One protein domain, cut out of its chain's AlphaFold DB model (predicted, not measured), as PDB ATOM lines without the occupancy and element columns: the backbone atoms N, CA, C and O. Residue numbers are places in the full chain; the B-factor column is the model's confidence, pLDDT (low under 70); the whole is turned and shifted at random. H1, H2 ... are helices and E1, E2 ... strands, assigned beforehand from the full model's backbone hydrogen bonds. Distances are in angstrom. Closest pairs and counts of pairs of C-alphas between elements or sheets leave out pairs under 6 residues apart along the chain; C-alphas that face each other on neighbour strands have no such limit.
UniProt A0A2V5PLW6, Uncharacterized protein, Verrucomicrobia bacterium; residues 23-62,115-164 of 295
ATOM      1  N   TYR A  23      24.287   7.348  -9.648       94.25
ATOM      2  CA  TYR A  23      24.348   8.574  -8.852       94.25
ATOM      3  C   TYR A  23      25.071   8.334  -7.525       94.25
ATOM      4  O   TYR A  23      25.020   7.231  -6.977       94.25
ATOM      5  N   VAL A  24      25.701   9.380  -6.984       95.75
ATOM      6  CA  VAL A  24      26.261   9.389  -5.624       95.75
ATOM      7  C   VAL A  24      25.872  10.701  -4.964       95.75
ATOM      8  O   VAL A  24      26.444  11.751  -5.247       95.75
ATOM      9  N   HIS A  25      24.905  10.639  -4.063       95.38
ATOM     10  CA  HIS A  25      24.349  11.803  -3.395       95.38
ATOM     11  C   HIS A  25      24.736  11.845  -1.916       95.38
ATOM     12  O   HIS A  25      25.290  10.905  -1.337       95.38
ATOM     13  N   THR A  26      24.449  12.987  -1.298       95.12
ATOM     14  CA  THR A  26      24.624  13.155   0.145       95.12
ATOM     15  C   THR A  26      23.501  12.438   0.886       95.12
ATOM     16  O   THR A  26      22.344  12.518   0.473       95.12
ATOM     17  N   ASP A  27      23.831  11.723   1.957       94.25
ATOM     18  CA  ASP A  27      22.850  11.083   2.836       94.25
ATOM     19  C   ASP A  27      22.468  11.959   4.047       94.25
ATOM     20  O   ASP A  27      23.006  13.050   4.255       94.25
ATOM     21  N   ILE A  28      21.531  11.481   4.874       94.94
ATOM     22  CA  ILE A  28      21.051  12.196   6.070       94.94
ATOM     23  C   ILE A  28      22.153  12.500   7.100       94.94
ATOM     24  O   ILE A  28      21.995  13.409   7.915       94.94
ATOM     25  N   SER A  29      23.276  11.778   7.074       93.19
ATOM     26  CA  SER A  29      24.411  12.033   7.967       93.19
ATOM     27  C   SER A  29      25.296  13.190   7.496       93.19
ATOM     28  O   SER A  29      26.217  13.588   8.212       93.19
ATOM     29  N   GLY A  30      25.041  13.730   6.299       93.50
ATOM     30  CA  GLY A  30      25.936  14.681   5.649       93.50
ATOM     31  C   GLY A  30      27.224  14.018   5.156       93.50
ATOM     32  O   GLY A  30      28.264  14.675   5.119       93.50
ATOM     33  N   ASN A  31      27.165  12.727   4.813       94.31
ATOM     34  CA  ASN A  31      28.307  11.883   4.451       94.31
ATOM     35  C   ASN A  31      29.375  11.786   5.552       94.31
ATOM     36  O   ASN A  31      30.583  11.925   5.306       94.31
ATOM     37  N   PHE A  32      28.936  11.587   6.797       92.44
ATOM     38  CA  PHE A  32      29.834  11.490   7.940       92.44
ATOM     39  C   PHE A  32      30.890  10.394   7.724       92.44
ATOM     40  O   PHE A  32      30.586   9.277   7.314       92.44
ATOM     41  N   GLY A  33      32.160  10.714   7.995       93.19
ATOM     42  CA  GLY A  33      33.277   9.796   7.744       93.19
ATOM     43  C   GLY A  33      33.698   9.681   6.272       93.19
ATOM     44  O   GLY A  33      34.499   8.807   5.949       93.19
ATOM     45  N   GLY A  34      33.197  10.555   5.388       95.06
ATOM     46  CA  GLY A  34      33.514  10.528   3.955       95.06
ATOM     47  C   GLY A  34      32.873   9.338   3.248       95.06
ATOM     48  O   GLY A  34      33.469   8.740   2.358       95.06
ATOM     49  N   GLN A  35      31.690   8.934   3.692       95.75
ATOM     50  CA  GLN A  35      30.994   7.746   3.224       95.75
ATOM     51  C   GLN A  35      29.535   8.076   2.939       95.75
ATOM     52  O   GLN A  35      29.006   9.014   3.521       95.75
ATOM     53  N   THR A  36      28.902   7.325   2.040       96.31
ATOM     54  CA  THR A  36      27.472   7.472   1.754       96.31
ATOM     55  C   THR A  36      26.818   6.130   1.458       96.31
ATOM     56  O   THR A  36      27.439   5.220   0.899       96.31
ATOM     57  N   TRP A  37      25.541   6.015   1.811       95.56
ATOM     58  CA  TRP A  37      24.636   4.954   1.350       95.56
ATOM     59  C   TRP A  37      23.555   5.476   0.385       95.56
ATOM     60  O   TRP A  37      22.726   4.693  -0.087       95.56
ATOM     61  N   ASN A  38      23.560   6.777   0.067       96.31
ATOM     62  CA  ASN A  38      22.663   7.387  -0.914       96.31
ATOM     63  C   ASN A  38      23.298   7.376  -2.312       96.31
ATOM     64  O   ASN A  38      23.734   8.399  -2.832       96.31
ATOM     65  N   TRP A  39      23.407   6.193  -2.907       96.31
ATOM     66  CA  TRP A  39      23.993   6.001  -4.233       96.31
ATOM     67  C   TRP A  39      23.303   4.850  -4.961       96.31
ATOM     68  O   TRP A  39      22.717   3.971  -4.330       96.31
ATOM     69  N   GLY A  40      23.391   4.834  -6.285       95.19
ATOM     70  CA  GLY A  40      22.792   3.793  -7.114       95.19
ATOM     71  C   GLY A  40      23.553   3.589  -8.413       95.19
ATOM     72  O   GLY A  40      24.313   4.459  -8.839       95.19
ATOM     73  N   TYR A  41      23.372   2.420  -9.020       94.69
ATOM     74  CA  TYR A  41      24.030   2.034 -10.267       94.69
ATOM     75  C   TYR A  41      23.240   0.938 -10.994       94.69
ATOM     76  O   TYR A  41      22.361   0.295 -10.407       94.69
ATOM     77  N   ASP A  42      23.550   0.719 -12.268       92.31
ATOM     78  CA  ASP A  42      22.681  -0.040 -13.165       92.31
ATOM     79  C   ASP A  42      23.060  -1.511 -13.343       92.31
ATOM     80  O   ASP A  42      22.175  -2.356 -13.446       92.31
ATOM     81  N   ASP A  43      24.349  -1.847 -13.428       92.75
ATOM     82  CA  ASP A  43      24.775  -3.198 -13.815       92.75
ATOM     83  C   ASP A  43      26.068  -3.636 -13.114       92.75
ATOM     84  O   ASP A  43      27.162  -3.145 -13.410       92.75
ATOM     85  N   SER A  44      25.964  -4.631 -12.222       93.81
ATOM     86  CA  SER A  44      27.115  -5.177 -11.484       93.81
ATOM     87  C   SER A  44      28.182  -5.759 -12.388       93.81
ATOM     88  O   SER A  44      29.359  -5.652 -12.065       93.81
ATOM     89  N   SER A  45      27.797  -6.336 -13.527       91.62
ATOM     90  CA  SER A  45      28.757  -6.944 -14.451       91.62
ATOM     91  C   SER A  45      29.654  -5.915 -15.144       91.62
ATOM     92  O   SER A  45      30.722  -6.276 -15.636       91.62
ATOM     93  N   ARG A  46      29.230  -4.643 -15.178       88.44
ATOM     94  CA  ARG A  46      29.969  -3.542 -15.809       88.44
ATOM     95  C   ARG A  46      30.618  -2.598 -14.808       88.44
ATOM     96  O   ARG A  46      31.698  -2.096 -15.093       88.44
ATOM     97  N   GLN A  47      29.956  -2.330 -13.685       93.56
ATOM     98  CA  GLN A  47      30.332  -1.231 -12.792       93.56
ATOM     99  C   GLN A  47      31.049  -1.690 -11.520       93.56
ATOM    100  O   GLN A  47      31.701  -0.876 -10.876       93.56
ATOM    101  N   VAL A  48      30.983  -2.973 -11.148       94.81
ATOM    102  CA  VAL A  48      31.744  -3.496 -10.003       94.81
ATOM    103  C   VAL A  48      33.107  -3.976 -10.493       94.81
ATOM    104  O   VAL A  48      33.236  -5.068 -11.048       94.81
ATOM    105  N   VAL A  49      34.139  -3.160 -10.277       93.56
ATOM    106  CA  VAL A  49      35.518  -3.457 -10.687       93.56
ATOM    107  C   VAL A  49      36.401  -3.528  -9.446       93.56
ATOM    108  O   VAL A  49      36.697  -2.523  -8.796       93.56
ATOM    109  N   GLY A  50      36.815  -4.744  -9.083       93.50
ATOM    110  CA  GLY A  50      37.562  -4.980  -7.847       93.50
ATOM    111  C   GLY A  50      36.766  -4.532  -6.617       93.50
ATOM    112  O   GLY A  50      35.648  -4.992  -6.406       93.50
ATOM    113  N   ASN A  51      37.339  -3.625  -5.820       95.31
ATOM    114  CA  ASN A  51      36.685  -3.033  -4.644       95.31
ATOM    115  C   ASN A  51      36.131  -1.626  -4.928       95.31
ATOM    116  O   ASN A  51      36.152  -0.767  -4.046       95.31
ATOM    117  N   THR A  52      35.716  -1.354  -6.167       96.56
ATOM    118  CA  THR A  52      35.170  -0.051  -6.565       96.56
ATOM    119  C   THR A  52      33.873  -0.190  -7.354       96.56
ATOM    120  O   THR A  52      33.663  -1.190  -8.044       96.56
ATOM    121  N   ILE A  53      33.021   0.827  -7.238       96.62
ATOM    122  CA  ILE A  53      31.889   1.076  -8.127       96.62
ATOM    123  C   ILE A  53      32.314   2.163  -9.112       96.62
ATOM    124  O   ILE A  53      32.597   3.290  -8.704       96.62
ATOM    125  N   GLU A  54      32.392   1.821 -10.393       94.69
ATOM    126  CA  GLU A  54      32.707   2.757 -11.470       94.69
ATOM    127  C   GLU A  54      31.418   3.390 -12.015       94.69
ATOM    128  O   GLU A  54      30.522   2.695 -12.496       94.69
ATOM    129  N   MET A  55      31.336   4.718 -11.953       92.06
ATOM    130  CA  MET A  55      30.248   5.503 -12.541       92.06
ATOM    131  C   MET A  55      30.781   6.411 -13.635       92.06
ATOM    132  O   MET A  55      31.889   6.936 -13.537       92.06
ATOM    133  N   SER A  56      30.005   6.578 -14.695       87.69
ATOM    134  CA  SER A  56      30.467   7.177 -15.938       87.69
ATOM    135  C   SER A  56      29.578   8.310 -16.392       87.69
ATOM    136  O   SER A  56      28.356   8.213 -16.398       87.69
ATOM    137  N   ARG A  57      30.218   9.381 -16.845       85.06
ATOM    138  CA  ARG A  57      29.555  10.500 -17.506       85.06
ATOM    139  C   ARG A  57      30.171  10.744 -18.872       85.06
ATOM    140  O   ARG A  57      31.397  10.738 -19.029       85.06
ATOM    141  N   SER A  58      29.312  11.009 -19.838       78.88
ATOM    142  CA  SER A  58      29.681  11.209 -21.229       78.88
ATOM    143  C   SER A  58      29.522  12.677 -21.610       78.88
ATOM    144  O   SER A  58      28.498  13.303 -21.345       78.88
ATOM    145  N   VAL A  59      30.541  13.248 -22.250       73.62
ATOM    146  CA  VAL A  59      30.522  14.622 -22.763       73.62
ATOM    147  C   VAL A  59      30.961  14.643 -24.227       73.62
ATOM    148  O   VAL A  59      31.942  13.984 -24.573       73.62
ATOM    149  N   PRO A  60      30.275  15.374 -25.121       68.31
ATOM    150  CA  PRO A  60      30.732  15.526 -26.500       68.31
ATOM    151  C   PRO A  60      32.175  16.048 -26.560       68.31
ATOM    152  O   PRO A  60      32.530  16.967 -25.818       68.31
ATOM    153  N   VAL A  61      33.007  15.476 -27.437       68.25
ATOM    154  CA  VAL A  61      34.385  15.942 -27.666       68.25
ATOM    155  C   VAL A  61      34.481  16.541 -29.061       68.25
ATOM    156  O   VAL A  61      34.383  15.839 -30.063       68.25
ATOM    157  N   GLY A  62      34.706  17.854 -29.106       66.88
ATOM    158  CA  GLY A  62      34.827  18.606 -30.352       66.88
ATOM    159  C   GLY A  62      33.497  18.819 -31.079       66.88
ATOM    160  O   GLY A  62      32.417  18.556 -30.548       66.88
ATOM    161  N   GLN A 115      32.578  11.713 -31.737       78.69
ATOM    162  CA  GLN A 115      33.430  11.352 -30.606       78.69
ATOM    163  C   GLN A 115      32.862  11.920 -29.310       78.69
ATOM    164  O   GLN A 115      32.492  13.092 -29.218       78.69
ATOM    165  N   VAL A 116      32.813  11.069 -28.293       77.25
ATOM    166  CA  VAL A 116      32.380  11.429 -26.947       77.25
ATOM    167  C   VAL A 116      33.504  11.071 -25.985       77.25
ATOM    168  O   VAL A 116      34.122  10.007 -26.079       77.25
ATOM    169  N   GLY A 117      33.818  12.012 -25.108       79.38
ATOM    170  CA  GLY A 117      34.757  11.852 -24.013       79.38
ATOM    171  C   GLY A 117      34.012  11.308 -22.816       79.38
ATOM    172  O   GLY A 117      32.875  11.698 -22.551       79.38
ATOM    173  N   ARG A 118      34.653  10.406 -22.092       81.88
ATOM    174  CA  ARG A 118      34.075   9.774 -20.920       81.88
ATOM    175  C   ARG A 118      34.920  10.095 -19.705       81.88
ATOM    176  O   ARG A 118      36.142   9.967 -19.723       81.88
ATOM    177  N   THR A 119      34.253  10.493 -18.639       87.62
ATOM    178  CA  THR A 119      34.856  10.568 -17.314       87.62
ATOM    179  C   THR A 119      34.265   9.447 -16.480       87.62
ATOM    180  O   THR A 119      33.045   9.361 -16.358       87.62
ATOM    181  N   THR A 120      35.128   8.611 -15.918       90.69
ATOM    182  CA  THR A 120      34.758   7.507 -15.036       90.69
ATOM    183  C   THR A 120      35.310   7.778 -13.644       90.69
ATOM    184  O   THR A 120      36.517   7.972 -13.478       90.69
ATOM    185  N   ASP A 121      34.430   7.765 -12.652       94.88
ATOM    186  CA  ASP A 121      34.747   7.962 -11.246       94.88
ATOM    187  C   ASP A 121      34.586   6.631 -10.504       94.88
ATOM    188  O   ASP A 121      33.516   6.024 -10.499       94.88
ATOM    189  N   ALA A 122      35.682   6.148  -9.917       96.25
ATOM    190  CA  ALA A 122      35.730   4.883  -9.192       96.25
ATOM    191  C   ALA A 122      35.610   5.133  -7.684       96.25
ATOM    192  O   ALA A 122      36.542   5.649  -7.055       96.25
ATOM    193  N   TYR A 123      34.468   4.755  -7.113       97.44
ATOM    194  CA  TYR A 123      34.150   4.903  -5.696       97.44
ATOM    195  C   TYR A 123      34.491   3.622  -4.930       97.44
ATOM    196  O   TYR A 123      33.884   2.580  -5.189       97.44
ATOM    197  N   PRO A 124      35.456   3.643  -3.997       97.44
ATOM    198  CA  PRO A 124      35.861   2.442  -3.288       97.44
ATOM    199  C   PRO A 124      34.850   2.039  -2.214       97.44
ATOM    200  O   PRO A 124      34.253   2.880  -1.542       97.44
ATOM    201  N   PHE A 125      34.727   0.735  -1.999       96.06
ATOM    202  CA  PHE A 125      34.024   0.144  -0.865       96.06
ATOM    203  C   PHE A 125      34.958  -0.757  -0.056       96.06
ATOM    204  O   PHE A 125      36.068  -1.090  -0.480       96.06
ATOM    205  N   THR A 126      34.526  -1.135   1.146       95.19
ATOM    206  CA  THR A 126      35.347  -1.919   2.071       95.19
ATOM    207  C   THR A 126      35.704  -3.288   1.476       95.19
ATOM    208  O   THR A 126      34.798  -4.065   1.163       95.19
ATOM    209  N   PRO A 127      37.001  -3.638   1.354       94.38
ATOM    210  CA  PRO A 127      37.413  -4.944   0.850       94.38
ATOM    211  C   PRO A 127      36.791  -6.099   1.639       94.38
ATOM    212  O   PRO A 127      36.698  -6.048   2.865       94.38
ATOM    213  N   GLY A 128      36.380  -7.153   0.933       90.31
ATOM    214  CA  GLY A 128      35.722  -8.320   1.535       90.31
ATOM    215  C   GLY A 128      34.214  -8.159   1.754       90.31
ATOM    216  O   GLY A 128      33.574  -9.091   2.234       90.31
ATOM    217  N   THR A 129      33.634  -7.019   1.375       92.69
ATOM    218  CA  THR A 129      32.179  -6.850   1.269       92.69
ATOM    219  C   THR A 129      31.722  -7.049  -0.176       92.69
ATOM    220  O   THR A 129      32.503  -6.880  -1.113       92.69
ATOM    221  N   THR A 130      30.464  -7.447  -0.370       93.44
ATOM    222  CA  THR A 130      29.874  -7.626  -1.703       93.44
ATOM    223  C   THR A 130      28.806  -6.560  -1.920       93.44
ATOM    224  O   THR A 130      27.847  -6.530  -1.143       93.44
ATOM    225  N   PRO A 131      28.950  -5.686  -2.933       94.50
ATOM    226  CA  PRO A 131      27.943  -4.677  -3.214       94.50
ATOM    227  C   PRO A 131      26.619  -5.333  -3.637       94.50
ATOM    228  O   PRO A 131      26.622  -6.448  -4.169       94.50
ATOM    229  N   PRO A 132      25.475  -4.660  -3.421       95.56
ATOM    230  CA  PRO A 132      24.173  -5.161  -3.844       95.56
ATOM    231  C   PRO A 132      24.157  -5.441  -5.344       95.56
ATOM    232  O   PRO A 132      24.651  -4.623  -6.115       95.56
ATOM    233  N   ALA A 133      23.604  -6.580  -5.757       94.38
ATOM    234  CA  ALA A 133      23.532  -6.945  -7.167       94.38
ATOM    235  C   ALA A 133      22.568  -6.022  -7.934       94.38
ATOM    236  O   ALA A 133      21.478  -5.720  -7.450       94.38
ATOM    237  N   ALA A 134      22.961  -5.638  -9.143       94.75
ATOM    238  CA  ALA A 134      22.196  -4.822 -10.072       94.75
ATOM    239  C   ALA A 134      22.284  -5.419 -11.480       94.75
ATOM    240  O   ALA A 134      23.331  -5.931 -11.893       94.75
ATOM    241  N   THR A 135      21.183  -5.350 -12.217       91.69
ATOM    242  CA  THR A 135      21.111  -5.698 -13.638       91.69
ATOM    243  C   THR A 135      20.423  -4.567 -14.402       91.69
ATOM    244  O   THR A 135      19.651  -3.818 -13.805       91.69
ATOM    245  N   PRO A 136      20.582  -4.475 -15.738       84.81
ATOM    246  CA  PRO A 136      19.950  -3.407 -16.520       84.81
ATOM    247  C   PRO A 136      18.421  -3.297 -16.369       84.81
ATOM    248  O   PRO A 136      17.847  -2.258 -16.677       84.81
ATOM    249  N   THR A 137      17.744  -4.362 -15.923       86.25
ATOM    250  CA  THR A 137      16.294  -4.381 -15.660       86.25
ATOM    251  C   THR A 137      15.934  -4.271 -14.177       86.25
ATOM    252  O   THR A 137      14.758  -4.116 -13.853       86.25
ATOM    253  N   ASN A 138      16.916  -4.354 -13.280       90.88
ATOM    254  CA  ASN A 138      16.759  -4.227 -11.838       90.88
ATOM    255  C   ASN A 138      17.980  -3.503 -11.256       90.88
ATOM    256  O   ASN A 138      18.947  -4.129 -10.812       90.88
ATOM    257  N   VAL A 139      17.933  -2.175 -11.321       92.75
ATOM    258  CA  VAL A 139      19.012  -1.285 -10.884       92.75
ATOM    259  C   VAL A 139      19.098  -1.236  -9.358       92.75
ATOM    260  O   VAL A 139      18.080  -1.340  -8.669       92.75
ATOM    261  N   TYR A 140      20.295  -1.034  -8.806       95.19
ATOM    262  CA  TYR A 140      20.434  -0.778  -7.372       95.19
ATOM    263  C   TYR A 140      20.179   0.701  -7.077       95.19
ATOM    264  O   TYR A 140      20.721   1.578  -7.749       95.19
ATOM    265  N   GLN A 141      19.362   0.966  -6.058       94.44
ATOM    266  CA  GLN A 141      19.017   2.305  -5.587       94.44
ATOM    267  C   GLN A 141      19.202   2.365  -4.070       94.44
ATOM    268  O   GLN A 141      18.491   1.687  -3.323       94.44
ATOM    269  N   GLY A 142      20.157   3.167  -3.614       94.50
ATOM    270  CA  GLY A 142      20.310   3.538  -2.212       94.50
ATOM    271  C   GLY A 142      19.220   4.508  -1.753       94.50
ATOM    272  O   GLY A 142      18.281   4.823  -2.484       94.50
ATOM    273  N   THR A 143      19.331   4.999  -0.518       92.75
ATOM    274  CA  THR A 143      18.327   5.912   0.057       92.75
ATOM    275  C   THR A 143      18.981   7.060   0.809       92.75
ATOM    276  O   THR A 143      20.063   6.904   1.361       92.75
ATOM    277  N   PHE A 144      18.294   8.195   0.921       94.31
ATOM    278  CA  PHE A 144      18.757   9.303   1.756       94.31
ATOM    279  C   PHE A 144      18.797   8.941   3.256       94.31
ATOM    280  O   PHE A 144      19.757   9.261   3.957       94.31
ATOM    281  N   ASN A 145      17.771   8.235   3.749       93.44
ATOM    282  CA  ASN A 145      17.573   7.985   5.185       93.44
ATOM    283  C   ASN A 145      18.390   6.806   5.742       93.44
ATOM    284  O   ASN A 145      18.629   6.752   6.946       93.44
ATOM    285  N   GLY A 146      18.822   5.877   4.886       86.00
ATOM    286  CA  GLY A 146      19.588   4.699   5.292       86.00
ATOM    287  C   GLY A 146      18.821   3.698   6.173       86.00
ATOM    288  O   GLY A 146      17.610   3.826   6.366       86.00
ATOM    289  N   PRO A 147      19.532   2.692   6.720       87.75
ATOM    290  CA  PRO A 147      20.896   2.308   6.346       87.75
ATOM    291  C   PRO A 147      20.926   1.585   4.987       87.75
ATOM    292  O   PRO A 147      19.948   0.961   4.577       87.75
ATOM    293  N   GLY A 148      22.063   1.640   4.297       90.38
ATOM    294  CA  GLY A 148      22.308   0.912   3.049       90.38
ATOM    295  C   GLY A 148      23.763   0.468   2.935       90.38
ATOM    296  O   GLY A 148      24.562   0.712   3.841       90.38
ATOM    297  N   PHE A 149      24.120  -0.195   1.833       95.31
ATOM    298  CA  PHE A 149      25.522  -0.519   1.566       95.31
ATOM    299  C   PHE A 149      26.324   0.773   1.402       95.31
ATOM    300  O   PHE A 149      25.867   1.704   0.740       95.31
ATOM    301  N   VAL A 150      27.514   0.822   1.990       95.19
ATOM    302  CA  VAL A 150      28.302   2.049   2.090       95.19
ATOM    303  C   VAL A 150      29.441   2.052   1.079       95.19
ATOM    304  O   VAL A 150      30.207   1.091   0.988       95.19
ATOM    305  N   ILE A 151      29.581   3.166   0.365       96.81
ATOM    306  CA  ILE A 151      30.759   3.485  -0.447       96.81
ATOM    307  C   ILE A 151      31.453   4.722   0.123       96.81
ATOM    308  O   ILE A 151      30.842   5.545   0.806       96.81
ATOM    309  N   ASN A 152      32.743   4.862  -0.149       96.75
ATOM    310  CA  ASN A 152      33.489   6.078   0.152       96.75
ATOM    311  C   ASN A 152      33.077   7.178  -0.835       96.75
ATOM    312  O   ASN A 152      32.899   6.885  -2.011       96.75
ATOM    313  N   THR A 153      32.965   8.430  -0.401       93.94
ATOM    314  CA  THR A 153      32.633   9.563  -1.285       93.94
ATOM    315  C   THR A 153      33.852  10.098  -2.031       93.94
ATOM    316  O   THR A 153      33.707  10.851  -2.994       93.94
ATOM    317  N   THR A 154      35.060   9.730  -1.595       94.62
ATOM    318  CA  THR A 154      36.303  10.073  -2.293       94.62
ATOM    319  C   THR A 154      36.560   9.056  -3.400       94.62
ATOM    320  O   THR A 154      36.755   7.875  -3.118       94.62
ATOM    321  N   PHE A 155      36.594   9.513  -4.650       95.31
ATOM    322  CA  PHE A 155      36.772   8.670  -5.833       95.31
ATOM    323  C   PHE A 155      38.114   8.916  -6.527       95.31
ATOM    324  O   PHE A 155      38.732   9.972  -6.381       95.31
ATOM    325  N   THR A 156      38.542   7.947  -7.339       95.50
ATOM    326  CA  THR A 156      39.613   8.158  -8.326       95.50
ATOM    327  C   THR A 156      38.994   8.430  -9.690       95.50
ATOM    328  O   THR A 156      38.200   7.625 -10.170       95.50
ATOM    329  N   ARG A 157      39.371   9.547 -10.320       93.44
ATOM    330  CA  ARG A 157      38.873   9.940 -11.643       93.44
ATOM    331  C   ARG A 157      39.792   9.466 -12.757       93.44
ATOM    332  O   ARG A 157      40.999   9.705 -12.715       93.44
ATOM    333  N   ARG A 158      39.199   8.907 -13.804       90.19
ATOM    334  CA  ARG A 158      39.847   8.600 -15.079       90.19
ATOM    335  C   ARG A 158      39.086   9.284 -16.205       90.19
ATOM    336  O   ARG A 158      37.864   9.221 -16.260       90.19
ATOM    337  N   ASN A 159      39.818   9.952 -17.087       82.31
ATOM    338  CA  ASN A 159      39.256  10.536 -18.297       82.31
ATOM    339  C   ASN A 159      39.726   9.701 -19.478       82.31
ATOM    340  O   ASN A 159      40.916   9.698 -19.788       82.31
ATOM    341  N   ASP A 160      38.787   9.033 -20.127       73.19
ATOM    342  CA  ASP A 160      39.034   8.279 -21.340       73.19
ATOM    343  C   ASP A 160      38.478   9.087 -22.517       73.19
ATOM    344  O   ASP A 160      37.303   9.456 -22.568       73.19
ATOM    345  N   VAL A 161      39.334   9.383 -23.491       60.94
ATOM    346  CA  VAL A 161      38.847   9.699 -24.836       60.94
ATOM    347  C   VAL A 161      38.527   8.356 -25.479       60.94
ATOM    348  O   VAL A 161      39.251   7.394 -25.249       60.94
ATOM    349  N   VAL A 162      37.509   8.317 -26.336       63.38
ATOM    350  CA  VAL A 162      37.187   7.215 -27.256       63.38
ATOM    351  C   VAL A 162      36.008   6.355 -26.801       63.38
ATOM    352  O   VAL A 162      36.126   5.244 -26.291       63.38
ATOM    353  N   SER A 163      34.822   6.826 -27.167       64.56
ATOM    354  CA  SER A 163      33.822   5.953 -27.775       64.56
ATOM    355  C   SER A 163      33.136   6.683 -28.923       64.56
ATOM    356  O   SER A 163      32.967   7.904 -28.897       64.56
ATOM    357  N   THR A 164      32.802   5.928 -29.969       73.25
ATOM    358  CA  THR A 164      31.993   6.450 -31.071       73.25
ATOM    359  C   THR A 164      30.545   6.429 -30.618       73.25
ATOM    360  O   THR A 164      29.991   5.354 -30.385       73.25
TER     361      THR A 164
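This is residues 23 to 62 and 115 to 164 of the 295 residues of an uncharacterized protein of Verrucomicrobia bacterium (UniProt A0A2V5PLW6). Little of the domain is regular: a narrow, strongly twisted ribbon of three long antiparallel strands, E2, E3, E4 in order, reaches from a head of loops holding short E1 and H1. Of 90 printed residues, 35 are in named elements, mostly strand, running E1, H1, E2, E3, E4. It is compact, with radius of gyration of the C-alphas 13.7 A, and spans 42 by 27 by 23 A.

E2, residues 52 to 60, measures 25.7 A; E3, residues 115 to 124, 28.8 A; E4, residues 156 to 164, 24.0 A, ending at C-alpha 164 (31.993, 6.450, -31.071). E1, residues 39 to 41, begins at C-alpha 39 (23.993, 6.001, -4.233); H1 is residues 44 to 47.

Within hydrogen-bond range are N 55 and O 121 of E2 and E3, 2.9 A, and N 120 and O 158 of the hairpin E3 and E4, 2.8 A. E4 bends by 53 degrees at residue 161. H1, too short for an O i to N i+4 pair, only grazes the sheet; its closest C-alphas with E2 are Gln 47 and Glu 54, 4.8 A. E1 pairs with no named strand.

Residues 63 to 114 are cut out; C-alphas 62 and 115 are 7.4 A apart. The link E3 to E4 is long. Residues 60 to 62 and 161 to 163 have pLDDT under 70.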